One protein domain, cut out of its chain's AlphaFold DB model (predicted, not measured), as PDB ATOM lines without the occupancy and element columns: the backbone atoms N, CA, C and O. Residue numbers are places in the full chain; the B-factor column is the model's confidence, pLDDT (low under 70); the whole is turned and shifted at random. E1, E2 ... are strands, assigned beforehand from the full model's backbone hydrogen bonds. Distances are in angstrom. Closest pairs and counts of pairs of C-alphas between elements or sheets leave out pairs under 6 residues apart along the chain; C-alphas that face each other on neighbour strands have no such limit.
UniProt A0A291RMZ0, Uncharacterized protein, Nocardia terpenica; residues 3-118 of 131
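AT A GLANCE: This is residues 3 to 118 of the 131 residues of an uncharacterized protein of Nocardia terpenica (UniProt A0A291RMZ0). What shape is this? It is one strongly twisted, forked sheet curved into an open trough: E9 runs along one side of long, bent E8, and two arms, one of E7, E4, E3 and E1, the other of E6, E5 and E2, spread from its other side. What builds it? The 116 printed residues hold no named helix and nine named strands, E1 to E9 along the chain, with antiparallel neighbours; the class is all strand. How large is it? It is compact, with a radius of gyration of the C-alphas of 15.4 A, and elongated, spanning 47 by 26 by 22 A.

IN THESE COORDINATES: Where is the longest strand? E8, residues 83 to 97, measures 37.7 A and bends by 54 degrees at residue 89. Where are the others? E9 is residues 108 to 117, 27.9 A long, ending at C-alpha 117 (172.436, 235.809, 203.806). E7 is 71 to 78, 22.6 A long, E4 42 to 47, E3 31 to 36, and E1 3 to 6, beginning at C-alpha 3 (167.750, 234.710, 212.621). E6 is 62 to 65, E5 52 to 55 and E2 24 to 26.

HOW THE PARTS SIT: What is beside E8? E9 lies on one side, with N 87 and O 113 2.8 A apart; E7, with N 76 and O 86 at 2.9 A, and E6, with N 64 and O 95 at 2.8 A, lie on the other side. E7, E8 and E9 form a meander, each strand the antiparallel neighbour of the one before, through two hairpins. What follows E7 outward? E4 pairs with E7, N 43 to O 75 at 2.9 A; E3 forms a hairpin with E4, N 34 to O 44 at 2.8 A; edge strand E1 pairs with E3, N 3 to O 33 at 2.8 A. What follows E6? E5 and E6 form a hairpin, N 54 to O 63 at 2.8 A, and edge strand E2 pairs with E5, N 55 to O 24 at 2.9 A.

THE WHOLE: How far does it reach? The two C-alphas farthest apart, of Asn 81 and Pro 101, are 49.5 A apart. Is it continuous? The printed part has no cut, and the link E1 to E2, 17 residues, is long. Where is confidence low? In the model, pLDDT is under 70 at residues 5, 9 to 10, 18 to 22, 57 to 60 and 97 to 102.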
ATOM      1  N   LEU A   3     167.019 233.448 212.617       76.06
ATOM      2  CA  LEU A   3     167.750 234.710 212.621       76.06
ATOM      3  C   LEU A   3     166.793 235.825 213.057       76.06
ATOM      4  O   LEU A   3     165.680 235.909 212.542       76.06
ATOM      5  N   GLY A   4     167.208 236.663 214.003       74.12
ATOM      6  CA  GLY A   4     166.486 237.887 214.349       74.12
ATOM      7  C   GLY A   4     166.968 239.040 213.474       74.12
ATOM      8  O   GLY A   4     168.175 239.223 213.320       74.12
ATOM      9  N   PHE A   5     166.042 239.811 212.912       68.00
ATOM     10  CA  PHE A   5     166.355 241.020 212.141       68.00
ATOM     11  C   PHE A   5     166.161 242.307 212.940       68.00
ATOM     12  O   PHE A   5     166.416 243.398 212.434       68.00
ATOM     13  N   GLY A   6     165.735 242.171 214.196       71.88
ATOM     14  CA  GLY A   6     165.329 243.291 215.021       71.88
ATOM     15  C   GLY A   6     164.026 243.908 214.525       71.88
ATOM     16  O   GLY A   6     163.196 243.268 213.872       71.88
ATOM     17  N   SER A   7     163.854 245.163 214.893       70.31
ATOM     18  CA  SER A   7     162.712 246.000 214.574       70.31
ATOM     19  C   SER A   7     162.724 246.512 213.141       70.31
ATOM     20  O   SER A   7     163.773 246.899 212.622       70.31
ATOM     21  N   PHE A   8     161.547 246.660 212.542       73.00
ATOM     22  CA  PHE A   8     161.426 247.371 211.275       73.00
ATOM     23  C   PHE A   8     161.646 248.884 211.459       73.00
ATOM     24  O   PHE A   8     160.922 249.541 212.209       73.00
ATOM     25  N   SER A   9     162.597 249.464 210.720       69.94
ATOM     26  CA  SER A   9     162.733 250.919 210.581       69.94
ATOM     27  C   SER A   9     162.231 251.360 209.206       69.94
ATOM     28  O   SER A   9     162.910 251.160 208.201       69.94
ATOM     29  N   GLY A  10     161.066 252.000 209.141       67.44
ATOM     30  CA  GLY A  10     160.479 252.501 207.894       67.44
ATOM     31  C   GLY A  10     161.136 253.759 207.316       67.44
ATOM     32  O   GLY A  10     160.515 254.444 206.513       67.44
ATOM     33  N   GLY A  11     162.380 254.073 207.699       71.44
ATOM     34  CA  GLY A  11     163.106 255.278 207.268       71.44
ATOM     35  C   GLY A  11     163.233 255.427 205.751       71.44
ATOM     36  O   GLY A  11     163.273 256.543 205.246       71.44
ATOM     37  N   GLU A  12     163.223 254.301 205.041       74.75
ATOM     38  CA  GLU A  12     163.311 254.210 203.579       74.75
ATOM     39  C   GLU A  12     161.939 253.942 202.923       74.75
ATOM     40  O   GLU A  12     161.846 253.682 201.721       74.75
ATOM     41  N   CYS A  13     160.842 253.968 203.688       74.69
ATOM     42  CA  CYS A  13     159.509 253.750 203.139       74.69
ATOM     43  C   CYS A  13     159.095 254.919 202.244       74.69
ATOM     44  O   CYS A  13     159.025 256.071 202.672       74.69
ATOM     45  N   SER A  14     158.718 254.598 201.010       75.44
ATOM     46  CA  SER A  14     158.045 255.519 200.099       75.44
ATOM     47  C   SER A  14     156.607 255.068 199.854       75.44
ATOM     48  O   SER A  14     156.229 253.928 200.119       75.44
ATOM     49  N   THR A  15     155.781 255.988 199.370       75.06
ATOM     50  CA  THR A  15     154.380 255.730 199.040       75.06
ATOM     51  C   THR A  15     154.058 256.378 197.704       75.06
ATOM     52  O   THR A  15     154.477 257.501 197.429       75.06
ATOM     53  N   ASN A  16     153.323 255.659 196.863       71.56
ATOM     54  CA  ASN A  16     152.780 256.175 195.608       71.56
ATOM     55  C   ASN A  16     151.331 256.658 195.761       71.56
ATOM     56  O   ASN A  16     150.695 257.016 194.770       71.56
ATOM     57  N   GLN A  17     150.790 256.628 196.982       72.81
ATOM     58  CA  GLN A  17     149.445 257.102 197.254       72.81
ATOM     59  C   GLN A  17     149.448 258.634 197.226       72.81
ATOM     60  O   GLN A  17     150.143 259.242 198.041       72.81
ATOM     61  N   PRO A  18     148.683 259.270 196.321       64.94
ATOM     62  CA  PRO A  18     148.771 260.711 196.066       64.94
ATOM     63  C   PRO A  18     148.473 261.574 197.302       64.94
ATOM     64  O   PRO A  18     149.011 262.673 197.419       64.94
ATOM     65  N   ASP A  19     147.686 261.057 198.250       64.12
ATOM     66  CA  ASP A  19     147.307 261.760 199.483       64.12
ATOM     67  C   ASP A  19     148.194 261.413 200.694       64.12
ATOM     68  O   ASP A  19     148.017 261.955 201.788       64.12
ATOM     69  N   VAL A  20     149.168 260.514 200.527       67.62
ATOM     70  CA  VAL A  20     150.075 260.101 201.600       67.62
ATOM     71  C   VAL A  20     151.405 260.791 201.384       67.62
ATOM     72  O   VAL A  20     152.064 260.599 200.371       67.62
ATOM     73  N   SER A  21     151.830 261.603 202.345       65.19
ATOM     74  CA  SER A  21     153.135 262.260 202.232       65.19
ATOM     75  C   SER A  21     154.017 262.163 203.477       65.19
ATOM     76  O   SER A  21     155.112 262.723 203.507       65.19
ATOM     77  N   ASN A  22     153.566 261.425 204.480       65.81
ATOM     78  CA  ASN A  22     154.419 260.790 205.460       65.81
ATOM     79  C   ASN A  22     153.855 259.390 205.707       65.81
ATOM     80  O   ASN A  22     152.641 259.179 205.668       65.81
ATOM     81  N   VAL A  23     154.770 258.451 205.890       71.38
ATOM     82  CA  VAL A  23     154.502 257.121 206.416       71.38
ATOM     83  C   VAL A  23     155.152 257.141 207.785       71.38
ATOM     84  O   VAL A  23     156.366 257.294 207.875       71.38
ATOM     85  N   GLU A  24     154.357 257.085 208.845       73.81
ATOM     86  CA  GLU A  24     154.905 256.863 210.187       73.81
ATOM     87  C   GLU A  24     154.830 255.369 210.449       73.81
ATOM     88  O   GLU A  24     153.807 254.750 210.158       73.81
ATOM     89  N   TRP A  25     155.912 254.804 210.969       77.19
ATOM     90  CA  TRP A  25     155.978 253.414 211.386       77.19
ATOM     91  C   TRP A  25     156.156 253.358 212.895       77.19
ATOM     92  O   TRP A  25     156.873 254.169 213.486       77.19
ATOM     93  N   PHE A  26     155.532 252.365 213.507       75.12
ATOM     94  CA  PHE A  26     155.808 251.999 214.885       75.12
ATOM     95  C   PHE A  26     156.462 250.632 214.882       75.12
ATOM     96  O   PHE A  26     155.991 249.708 214.215       75.12
ATOM     97  N   ASP A  27     157.558 250.540 215.616       72.44
ATOM     98  CA  ASP A  27     158.196 249.276 215.915       72.44
ATOM     99  C   ASP A  27     157.487 248.627 217.105       72.44
ATOM    100  O   ASP A  27     157.442 249.198 218.196       72.44
ATOM    101  N   ASN A  28     156.922 247.446 216.875       80.06
ATOM    102  CA  ASN A  28     156.195 246.686 217.887       80.06
ATOM    103  C   ASN A  28     156.830 245.313 218.156       80.06
ATOM    104  O   ASN A  28     156.189 244.449 218.756       80.06
ATOM    105  N   GLY A  29     158.085 245.100 217.744       82.31
ATOM    106  CA  GLY A  29     158.844 243.919 218.143       82.31
ATOM    107  C   GLY A  29     159.767 243.357 217.073       82.31
ATOM    108  O   GLY A  29     159.875 243.853 215.952       82.31
ATOM    109  N   GLU A  30     160.424 242.260 217.438       87.00
ATOM    110  CA  GLU A  30     161.390 241.605 216.566       87.00
ATOM    111  C   GLU A  30     160.720 240.792 215.463       87.00
ATOM    112  O   GLU A  30     159.862 239.939 215.705       87.00
ATOM    113  N   TRP A  31     161.198 241.011 214.243       88.94
ATOM    114  CA  TRP A  31     160.927 240.142 213.113       88.94
ATOM    115  C   TRP A  31     161.952 239.012 213.094       88.94
ATOM    116  O   TRP A  31     163.159 239.239 213.236       88.94
ATOM    117  N   THR A  32     161.484 237.782 212.888       90.50
ATOM    118  CA  THR A  32     162.363 236.604 212.884       90.50
ATOM    119  C   THR A  32     162.249 235.834 211.586       90.50
ATOM    120  O   THR A  32     161.146 235.592 211.105       90.50
ATOM    121  N   LEU A  33     163.375 235.374 211.058       89.31
ATOM    122  CA  LEU A  33     163.444 234.498 209.902       89.31
ATOM    123  C   LEU A  33     163.897 233.109 210.308       89.31
ATOM    124  O   LEU A  33     165.026 232.925 210.758       89.31
ATOM    125  N   ALA A  34     163.045 232.120 210.086       89.56
ATOM    126  CA  ALA A  34     163.426 230.724 210.143       89.56
ATOM    127  C   ALA A  34     163.752 230.218 208.736       89.56
ATOM    128  O   ALA A  34     162.982 230.420 207.805       89.56
ATOM    129  N   VAL A  35     164.878 229.526 208.593       86.19
ATOM    130  CA  VAL A  35     165.233 228.778 207.381       86.19
ATOM    131  C   VAL A  35     165.404 227.307 207.732       86.19
ATOM    132  O   VAL A  35     166.045 226.962 208.740       86.19
ATOM    133  N   GLN A  36     164.797 226.440 206.927       85.25
ATOM    134  CA  GLN A  36     164.791 224.996 207.131       85.25
ATOM    135  C   GLN A  36     165.237 224.273 205.864       85.25
ATOM    136  O   GLN A  36     164.843 224.610 204.753       85.25
ATOM    137  N   ASN A  37     166.076 223.258 206.057       79.94
ATOM    138  CA  ASN A  37     166.475 222.351 204.989       79.94
ATOM    139  C   ASN A  37     165.253 221.553 204.496       79.94
ATOM    140  O   ASN A  37     164.489 221.044 205.317       79.94
ATOM    141  N   GLY A  38     165.099 221.419 203.180       70.31
ATOM    142  CA  GLY A  38     163.997 220.719 202.525       70.31
ATOM    143  C   GLY A  38     164.147 220.712 201.001       70.31
ATOM    144  O   GLY A  38     165.125 221.228 200.459       70.31
ATOM    145  N   SER A  39     163.166 220.134 200.304       73.62
ATOM    146  CA  SER A  39     163.036 220.226 198.844       73.62
ATOM    147  C   SER A  39     161.592 220.611 198.486       73.62
ATOM    148  O   SER A  39     160.757 219.709 198.369       73.62
ATOM    149  N   PRO A  40     161.279 221.909 198.300       73.94
ATOM    150  CA  PRO A  40     162.192 223.064 198.286       73.94
ATOM    151  C   PRO A  40     162.714 223.461 199.680       73.94
ATOM    152  O   PRO A  40     162.162 223.051 200.697       73.94
ATOM    153  N   ILE A  41     163.786 224.262 199.726       81.94
ATOM    154  CA  ILE A  41     164.277 224.862 200.974       81.94
ATOM    155  C   ILE A  41     163.270 225.928 201.408       81.94
ATOM    156  O   ILE A  41     163.035 226.905 200.686       81.94
ATOM    157  N   GLU A  42     162.693 225.742 202.589       87.94
ATOM    158  CA  GLU A  42     161.655 226.617 203.120       87.94
ATOM    159  C   GLU A  42     162.256 227.732 203.975       87.94
ATOM    160  O   GLU A  42     163.163 227.526 204.791       87.94
ATOM    161  N   ALA A  43     161.705 228.927 203.803       90.00
ATOM    162  CA  ALA A  43     161.930 230.061 204.674       90.00
ATOM    163  C   ALA A  43     160.597 230.531 205.260       90.00
ATOM    164  O   ALA A  43     159.540 230.429 204.640       90.00
ATOM    165  N   THR A  44     160.628 231.054 206.476       91.81
ATOM    166  CA  THR A  44     159.455 231.624 207.136       91.81
ATOM    167  C   THR A  44     159.859 232.902 207.836       91.81
ATOM    168  O   THR A  44     160.629 232.871 208.795       91.81
ATOM    169  N   LEU A  45     159.325 234.025 207.368       91.75
ATOM    170  CA  LEU A  45     159.414 235.296 208.069       91.75
ATOM    171  C   LEU A  45     158.233 235.395 209.029       91.75
ATOM    172  O   LEU A  45     157.086 235.256 208.623       91.75
ATOM    173  N   THR A  46     158.512 235.621 210.302       92.81
ATOM    174  CA  THR A  46     157.492 235.848 211.324       92.81
ATOM    175  C   THR A  46     157.435 237.331 211.635       92.81
ATOM    176  O   THR A  46     158.430 237.931 212.045       92.81
ATOM    177  N   ILE A  47     156.251 237.891 211.428       91.00
ATOM    178  CA  ILE A  47     155.875 239.256 211.765       91.00
ATOM    179  C   ILE A  47     155.324 239.224 213.192       91.00
ATOM    180  O   ILE A  47     154.393 238.448 213.437       91.00
ATOM    181  N   PRO A  48     155.848 240.016 214.140       91.38
ATOM    182  CA  PRO A  48     155.259 240.098 215.470       91.38
ATOM    183  C   PRO A  48     153.848 240.699 215.394       91.38
ATOM    184  O   PRO A  48     153.490 241.345 214.410       91.38
ATOM    185  N   GLN A  49     153.030 240.490 216.426       90.38
ATOM    186  CA  GLN A  49     151.708 241.116 216.477       90.38
ATOM    187  C   GLN A  49     151.846 242.640 216.369       90.38
ATOM    188  O   GLN A  49     152.663 243.234 217.072       90.38
ATOM    189  N   ASN A  50     151.044 243.264 215.504       86.31
ATOM    190  CA  ASN A  50     151.149 244.689 215.179       86.31
ATOM    191  C   ASN A  50     152.540 245.096 214.668       86.31
ATOM    192  O   ASN A  50     152.917 246.259 214.789       86.31
ATOM    193  N   GLY A  51     153.316 244.166 214.103       78.62
ATOM    194  CA  GLY A  51     154.744 244.333 213.813       78.62
ATOM    195  C   GLY A  51     155.098 245.459 212.846       78.62
ATOM    196  O   GLY A  51     156.271 245.808 212.716       78.62
ATOM    197  N   LEU A  52     154.091 246.036 212.194       82.25
ATOM    198  CA  LEU A  52     154.177 247.313 211.513       82.25
ATOM    199  C   LEU A  52     152.833 248.035 211.621       82.25
ATOM    200  O   LEU A  52     151.785 247.478 211.290       82.25
ATOM    201  N   LEU A  53     152.882 249.293 212.040       81.62
ATOM    202  CA  LEU A  53     151.744 250.201 212.042       81.62
ATOM    203  C   LEU A  53     152.060 251.379 211.125       81.62
ATOM    204  O   LEU A  53     152.956 252.148 211.442       81.62
ATOM    205  N   ILE A  54     151.344 251.520 210.011       80.62
ATOM    206  CA  ILE A  54     151.555 252.594 209.030       80.62
ATOM    207  C   ILE A  54     150.503 253.683 209.219       80.62
ATOM    208  O   ILE A  54     149.322 253.438 208.990       80.62
ATOM    209  N   SER A  55     150.930 254.891 209.575       77.81
ATOM    210  CA  SER A  55     150.090 256.098 209.607       77.81
ATOM    211  C   SER A  55     150.183 256.849 208.278       77.81
ATOM    212  O   SER A  55     151.290 257.104 207.796       77.81
ATOM    213  N   THR A  56     149.045 257.233 207.696       72.50
ATOM    214  CA  THR A  56     148.994 258.149 206.543       72.50
ATOM    215  C   THR A  56     148.732 259.598 206.969       72.50
ATOM    216  O   THR A  56     148.199 259.860 208.052       72.50
ATOM    217  N   LYS A  57     149.112 260.564 206.114       62.53
ATOM    218  CA  LYS A  57     149.143 262.005 206.425       62.53
ATOM    219  C   LYS A  57     147.952 262.524 207.233       62.53
ATOM    220  O   LYS A  57     146.795 262.410 206.839       62.53
ATOM    221  N   GLY A  58     148.273 263.166 208.361       59.16
ATOM    222  CA  GLY A  58     147.299 263.680 209.327       59.16
ATOM    223  C   GLY A  58     146.793 262.635 210.325       59.16
ATOM    224  O   GLY A  58     145.768 262.893 210.955       59.16
ATOM    225  N   ALA A  59     147.473 261.483 210.443       62.88
ATOM    226  CA  ALA A  59     147.141 260.387 211.360       62.88
ATOM    227  C   ALA A  59     145.694 259.893 211.210       62.88
ATOM    228  O   ALA A  59     145.028 259.512 212.175       62.88
ATOM    229  N   ARG A  60     145.164 259.975 209.984       68.75
ATOM    230  CA  ARG A  60     143.746 259.713 209.745       68.75
ATOM    231  C   ARG A  60     143.460 258.230 209.593       68.75
ATOM    232  O   ARG A  60     142.419 257.801 210.065       68.75
ATOM    233  N   CYS A  61     144.357 257.467 208.984       76.56
ATOM    234  CA  CYS A  61     144.205 256.028 208.830       76.56
ATOM    235  C   CYS A  61     145.481 255.334 209.286       76.56
ATOM    236  O   CYS A  61     146.583 255.800 208.990       76.56
ATOM    237  N   TYR A  62     145.299 254.213 209.972       80.88
ATOM    238  CA  TYR A  62     146.383 253.345 210.390       80.88
ATOM    239  C   TYR A  62     146.212 251.988 209.735       80.88
ATOM    240  O   TYR A  62     145.111 251.448 209.777       80.88
ATOM    241  N   ILE A  63     147.275 251.447 209.153       83.25
ATOM    242  CA  ILE A  63     147.308 250.069 208.666       83.25
ATOM    243  C   ILE A  63     148.141 249.263 209.654       83.25
ATOM    244  O   ILE A  63     149.327 249.528 209.827       83.25
ATOM    245  N   GLU A  64     147.505 248.302 210.304       87.00
ATOM    246  CA  GLU A  64     148.108 247.376 211.258       87.00
ATOM    247  C   GLU A  64     148.415 246.064 210.532       87.00
ATOM    248  O   GLU A  64     147.506 245.440 209.984       87.00
ATOM    249  N   LEU A  65     149.681 245.643 210.515       88.69
ATOM    250  CA  LEU A  65     150.086 244.317 210.042       88.69
ATOM    251  C   LEU A  65     150.006 243.314 211.193       88.69
ATOM    252  O   LEU A  65     150.475 243.598 212.293       88.69
ATOM    253  N   ALA A  66     149.483 242.120 210.910       91.00
ATOM    254  CA  ALA A  66     149.341 241.039 211.884       91.00
ATOM    255  C   ALA A  66     148.537 241.458 213.146       91.00
ATOM    256  O   ALA A  66     149.054 241.377 214.265       91.00
ATOM    257  N   PRO A  67     147.280 241.933 212.992       89.81
ATOM    258  CA  PRO A  67     146.509 242.498 214.107       89.81
ATOM    259  C   PRO A  67     146.093 241.457 215.159       89.81
ATOM    260  O   PRO A  67     146.111 241.725 216.362       89.81
ATOM    261  N   ASP A  68     145.772 240.240 214.715       90.75
ATOM    262  CA  ASP A  68     145.211 239.181 215.565       90.75
ATOM    263  C   ASP A  68     146.278 238.307 216.254       90.75
ATOM    264  O   ASP A  68     145.952 237.351 216.958       90.75
ATOM    265  N   GLY A  69     147.561 238.616 216.053       90.81
ATOM    266  CA  GLY A  69     148.696 237.849 216.570       90.81
ATOM    267  C   GLY A  69     149.845 237.781 215.561       90.81
ATOM    268  O   GLY A  69     149.715 238.320 214.464       90.81
ATOM    269  N   PRO A  70     150.970 237.124 215.901       92.00
ATOM    270  CA  PRO A  70     152.085 236.964 214.976       92.00
ATOM    271  C   PRO A  70     151.660 236.296 213.663       92.00
ATOM    272  O   PRO A  70     150.914 235.316 213.673       92.00
ATOM    273  N   ALA A  71     152.162 236.802 212.538       93.19
ATOM    274  CA  ALA A  71     151.860 236.275 211.211       93.19
ATOM    275  C   ALA A  71     153.092 235.618 210.587       93.19
ATOM    276  O   ALA A  71     154.178 236.195 210.585       93.19
ATOM    277  N   SER A  72     152.912 234.430 210.016       93.06
ATOM    278  CA  SER A  72     153.964 233.713 209.296       93.06
ATOM    279  C   SER A  72     153.828 233.933 207.797       93.06
ATOM    280  O   SER A  72     152.776 233.678 207.213       93.06
ATOM    281  N   VAL A  73     154.917 234.360 207.173       92.56
ATOM    282  CA  VAL A  73     155.023 234.606 205.740       92.56
ATOM    283  C   VAL A  73     155.948 233.549 205.143       92.56
ATOM    284  O   VAL A  73     157.133 233.517 205.496       92.56
ATOM    285  N   PRO A  74     155.442 232.660 204.274       92.00
ATOM    286  CA  PRO A  74     156.270 231.652 203.634       92.00
ATOM    287  C   PRO A  74     157.163 232.293 202.570       92.00
ATOM    288  O   PRO A  74     156.745 233.188 201.836       92.00
ATOM    289  N   GLY A  75     158.389 231.801 202.476       91.19
ATOM    290  CA  GLY A  75     159.362 232.177 201.463       91.19
ATOM    291  C   GLY A  75     160.189 230.975 201.031       91.19
ATOM    292  O   GLY A  75     160.088 229.879 201.589       91.19
ATOM    293  N   THR A  76     161.032 231.189 200.034       90.81
ATOM    294  CA  THR A  76     161.955 230.178 199.517       90.81
ATOM    295  C   THR A  76     163.386 230.656 199.675       90.81
ATOM    296  O   THR A  76     163.671 231.850 199.597       90.81
ATOM    297  N   SER A  77     164.301 229.719 199.908       88.69
ATOM    298  CA  SER A  77     165.731 230.012 199.937       88.69
ATOM    299  C   SER A  77     166.435 229.373 198.746       88.69
ATOM    300  O   SER A  77     166.167 228.223 198.403       88.69
ATOM    301  N   THR A  78     167.383 230.096 198.154       89.62
ATOM    302  CA  THR A  78     168.221 229.615 197.051       89.62
ATOM    303  C   THR A  78     169.693 229.797 197.401       89.62
ATOM    304  O   THR A  78     170.130 230.906 197.698       89.62
ATOM    305  N   ASN A  79     170.480 228.718 197.321       86.38
ATOM    306  CA  ASN A  79     171.927 228.735 197.577       86.38
ATOM    307  C   ASN A  79     172.717 229.347 196.394       86.38
ATOM    308  O   ASN A  79     173.564 228.691 195.789       86.38
ATOM    309  N   THR A  80     172.416 230.598 196.035       82.69
ATOM    310  CA  THR A  80     173.218 231.435 195.121       82.69
ATOM    311  C   THR A  80     174.439 232.027 195.836       82.69
ATOM    312  O   THR A  80     174.604 231.820 197.030       82.69
ATOM    313  N   ASN A  81     175.306 232.777 195.148       82.31
ATOM    314  CA  ASN A  81     176.412 233.502 195.786       82.31
ATOM    315  C   ASN A  81     176.154 235.026 195.736       82.31
ATOM    316  O   ASN A  81     176.402 235.611 194.678       82.31
ATOM    317  N   PRO A  82     175.663 235.672 196.817       86.19
ATOM    318  CA  PRO A  82     175.315 235.121 198.138       86.19
ATOM    319  C   PRO A  82     173.976 234.367 198.146       86.19
ATOM    320  O   PRO A  82     173.186 234.472 197.206       86.19
ATOM    321  N   THR A  83     173.718 233.585 199.200       89.25
ATOM    322  CA  THR A  83     172.461 232.835 199.352       89.25
ATOM    323  C   THR A  83     171.315 233.807 199.577       89.25
ATOM    324  O   THR A  83     171.444 234.742 200.366       89.25
ATOM    325  N   THR A  84     170.198 233.587 198.890       91.56
ATOM    326  CA  THR A  84     169.055 234.502 198.888       91.56
ATOM    327  C   THR A  84     167.822 233.858 199.496       91.56
ATOM    328  O   THR A  84     167.569 232.671 199.300       91.56
ATOM    329  N   VAL A  85     167.044 234.654 200.224       91.44
ATOM    330  CA  VAL A  85     165.720 234.293 200.733       91.44
ATOM    331  C   VAL A  85     164.699 235.237 200.125       91.44
ATOM    332  O   VAL A  85     164.808 236.450 200.298       91.44
ATOM    333  N   THR A  86     163.699 234.680 199.450       92.94
ATOM    334  CA  THR A  86     162.692 235.440 198.713       92.94
ATOM    335  C   THR A  86     161.302 235.189 199.279       92.94
ATOM    336  O   THR A  86     160.867 234.048 199.442       92.94
ATOM    337  N   PHE A  87     160.589 236.282 199.522       92.31
ATOM    338  CA  PHE A  87     159.161 236.348 199.791       92.31
ATOM    339  C   PHE A  87     158.526 237.025 198.582       92.31
ATOM    340  O   PHE A  87     158.825 238.186 198.310       92.31
ATOM    341  N   ASP A  88     157.708 236.302 197.826       92.56
ATOM    342  CA  ASP A  88     157.126 236.796 196.576       92.56
ATOM    343  C   ASP A  88     155.615 236.978 196.729       92.56
ATOM    344  O   ASP A  88     154.885 235.997 196.864       92.56
ATOM    345  N   HIS A  89     155.161 238.237 196.745       90.00
ATOM    346  CA  HIS A  89     153.750 238.631 196.849       90.00
ATOM    347  C   HIS A  89     152.974 237.865 197.931       90.00
ATOM    348  O   HIS A  89     151.801 237.514 197.768       90.00
ATOM    349  N   ALA A  90     153.633 237.595 199.055       89.94
ATOM    350  CA  ALA A  90     153.067 236.786 200.109       89.94
ATOM    351  C   ALA A  90     151.982 237.580 200.847       89.94
ATOM    352  O   ALA A  90     152.170 238.744 201.209       89.94
ATOM    353  N   SER A  91     150.824 236.952 201.048       92.12
ATOM    354  CA  SER A  91     149.695 237.588 201.724       92.12
ATOM    355  C   SER A  91     149.973 237.727 203.218       92.12
ATOM    356  O   SER A  91     150.355 236.760 203.878       92.12
ATOM    357  N   VAL A  92     149.751 238.925 203.749       92.12
ATOM    358  CA  VAL A  92     149.892 239.250 205.169       92.12
ATOM    359  C   VAL A  92     148.554 239.778 205.680       92.12
ATOM    360  O   VAL A  92     147.973 240.652 205.030       92.12
ATOM    361  N   PRO A  93     148.043 239.295 206.824       92.44
ATOM    362  CA  PRO A  93     146.836 239.856 207.415       92.44
ATOM    363  C   PRO A  93     147.079 241.310 207.817       92.44
ATOM    364  O   PRO A  93     148.073 241.625 208.476       92.44
ATOM    365  N   VAL A  94     146.159 242.191 207.434       91.00
ATOM    366  CA  VAL A  94     146.176 243.594 207.855       91.00
ATOM    367  C   VAL A  94     144.800 244.014 208.335       91.00
ATOM    368  O   VAL A  94     143.800 243.404 207.966       91.00
ATOM    369  N   THR A  95     144.738 245.085 209.109       88.31
ATOM    370  CA  THR A  95     143.493 245.820 209.317       88.31
ATOM    371  C   THR A  95     143.746 247.308 209.174       88.31
ATOM    372  O   THR A  95     144.833 247.799 209.484       88.31
ATOM    373  N   THR A  96     142.741 248.037 208.703       83.50
ATOM    374  CA  THR A  96     142.770 249.497 208.748       83.50
ATOM    375  C   THR A  96     142.031 249.952 210.000       83.50
ATOM    376  O   THR A  96     140.823 249.740 210.118       83.50
ATOM    377  N   SER A  97     142.728 250.592 210.938       69.94
ATOM    378  CA  SER A  97     142.119 251.084 212.175       69.94
ATOM    379  C   SER A  97     141.014 252.094 211.858       69.94
ATOM    380  O   SER A  97     141.236 253.115 211.203       69.94
ATOM    381  N   THR A  98     139.807 251.828 212.354       61.66
ATOM    382  CA  THR A  98     138.571 252.566 212.043       61.66
ATOM    383  C   THR A  98     138.432 253.887 212.799       61.66
ATOM    384  O   THR A  98     137.340 254.456 212.834       61.66
ATOM    385  N   ARG A  99     139.504 254.391 213.435       58.00
ATOM    386  CA  ARG A  99     139.458 255.629 214.238       58.00
ATOM    387  C   ARG A  99     138.980 256.846 213.441       58.00
ATOM    388  O   ARG A  99     138.605 257.837 214.060       58.00
ATOM    389  N   ASN A 100     138.948 256.768 212.111       62.59
ATOM    390  CA  ASN A 100     138.435 257.829 211.261       62.59
ATOM    391  C   ASN A 100     137.447 257.287 210.209       62.59
ATOM    392  O   ASN A 100     137.829 256.473 209.362       62.59
ATOM    393  N   PRO A 101     136.171 257.712 210.242       63.12
ATOM    394  CA  PRO A 101     135.198 257.330 209.227       63.12
ATOM    395  C   PRO A 101     135.650 257.852 207.855       63.12
ATOM    396  O   PRO A 101     135.843 259.052 207.671       63.12
ATOM    397  N   GLY A 102     135.850 256.938 206.902       69.38
ATOM    398  CA  GLY A 102     136.351 257.237 205.553       69.38
ATOM    399  C   GLY A 102     137.633 256.495 205.167       69.38
ATOM    400  O   GLY A 102     138.009 256.523 203.998       69.38
ATOM    401  N   CYS A 103     138.289 255.803 206.104       74.25
ATOM    402  CA  CYS A 103     139.428 254.951 205.775       74.25
ATOM    403  C   CYS A 103     138.990 253.706 204.981       74.25
ATOM    404  O   CYS A 103     137.996 253.071 205.350       74.25
ATOM    405  N   PRO A 104     139.722 253.325 203.918       73.69
ATOM    406  CA  PRO A 104     139.452 252.090 203.199       73.69
ATOM    407  C   PRO A 104     139.684 250.891 204.119       73.69
ATOM    408  O   PRO A 104     140.672 250.836 204.851       73.69
ATOM    409  N   VAL A 105     138.777 249.918 204.070       81.69
ATOM    410  CA  VAL A 105     138.915 248.675 204.830       81.69
ATOM    411  C   VAL A 105     139.730 247.695 203.997       81.69
ATOM    412  O   VAL A 105     139.335 247.350 202.885       81.69
ATOM    413  N   ALA A 106     140.860 247.251 204.538       82.56
ATOM    414  CA  ALA A 106     141.666 246.179 203.975       82.56
ATOM    415  C   ALA A 106     141.831 245.077 205.023       82.56
ATOM    416  O   ALA A 106     141.994 245.372 206.204       82.56
ATOM    417  N   THR A 107     141.779 243.822 204.580       88.44
ATOM    418  CA  THR A 107     141.983 242.636 205.432       88.44
ATOM    419  C   THR A 107     143.272 241.885 205.093       88.44
ATOM    420  O   THR A 107     143.700 241.002 205.832       88.44
ATOM    421  N   SER A 108     143.896 242.209 203.958       89.31
ATOM    422  CA  SER A 108     145.153 241.610 203.503       89.31
ATOM    423  C   SER A 108     146.036 242.633 202.792       89.31
ATOM    424  O   SER A 108     145.536 243.440 202.006       89.31
ATOM    425  N   GLY A 109     147.341 242.555 203.029       87.81
ATOM    426  CA  GLY A 109     148.392 243.226 202.268       87.81
ATOM    427  C   GLY A 109     149.276 242.207 201.551       87.81
ATOM    428  O   GLY A 109     149.233 241.017 201.854       87.81
ATOM    429  N   MET A 110     150.081 242.673 200.599       91.12
ATOM    430  CA  MET A 110     151.104 241.852 199.950       91.12
ATOM    431  C   MET A 110     152.484 242.301 200.410       91.12
ATOM    432  O   MET A 110     152.791 243.494 200.382       91.12
ATOM    433  N   LEU A 111     153.309 241.338 200.805       88.19
ATOM    434  CA  LEU A 111     154.709 241.538 201.140       88.19
ATOM    435  C   LEU A 111     155.582 240.865 200.083       88.19
ATOM    436  O   LEU A 111     155.476 239.659 199.858       88.19
ATOM    437  N   SER A 112     156.482 241.647 199.494       91.12
ATOM    438  CA  SER A 112     157.564 241.136 198.658       91.12
ATOM    439  C   SER A 112     158.893 241.608 199.231       91.12
ATOM    440  O   SER A 112     159.055 242.796 199.515       91.12
ATOM    441  N   ALA A 113     159.833 240.688 199.428       88.69
ATOM    442  CA  ALA A 113     161.149 240.993 199.975       88.69
ATOM    443  C   ALA A 113     162.179 239.955 199.524       88.69
ATOM    444  O   ALA A 113     161.880 238.764 199.466       88.69
ATOM    445  N   THR A 114     163.404 240.410 199.284       91.38
ATOM    446  CA  THR A 114     164.554 239.540 199.027       91.38
ATOM    447  C   THR A 114     165.653 239.893 200.017       91.38
ATOM    448  O   THR A 114     166.045 241.055 200.113       91.38
ATOM    449  N   TYR A 115     166.149 238.896 200.745       88.12
ATOM    450  CA  TYR A 115     167.248 239.036 201.696       88.12
ATOM    451  C   TYR A 115     168.462 238.248 201.220       88.12
ATOM    452  O   TYR A 115     168.333 237.103 200.790       88.12
ATOM    453  N   GLU A 116     169.644 238.837 201.355       89.88
ATOM    454  CA  GLU A 116     170.916 238.138 201.184       89.88
ATOM    455  C   GLU A 116     171.429 237.657 202.544       89.88
ATOM    456  O   GLU A 116     171.511 238.423 203.508       89.88
ATOM    457  N   LEU A 117     171.804 236.383 202.626       86.38
ATOM    458  CA  LEU A 117     172.436 235.809 203.806       86.38
ATOM    459  C   LEU A 117     173.952 235.933 203.671       86.38
ATOM    460  O   LEU A 117     174.585 235.225 202.885       86.38
ATOM    461  N   THR A 118     174.535 236.828 204.465       85.81
ATOM    462  CA  THR A 118     175.978 237.088 204.484       85.81
ATOM    463  C   THR A 118     176.583 236.734 205.840       85.81
ATOM    464  O   THR A 118     175.976 236.939 206.891       85.81
TER     465      THR A 118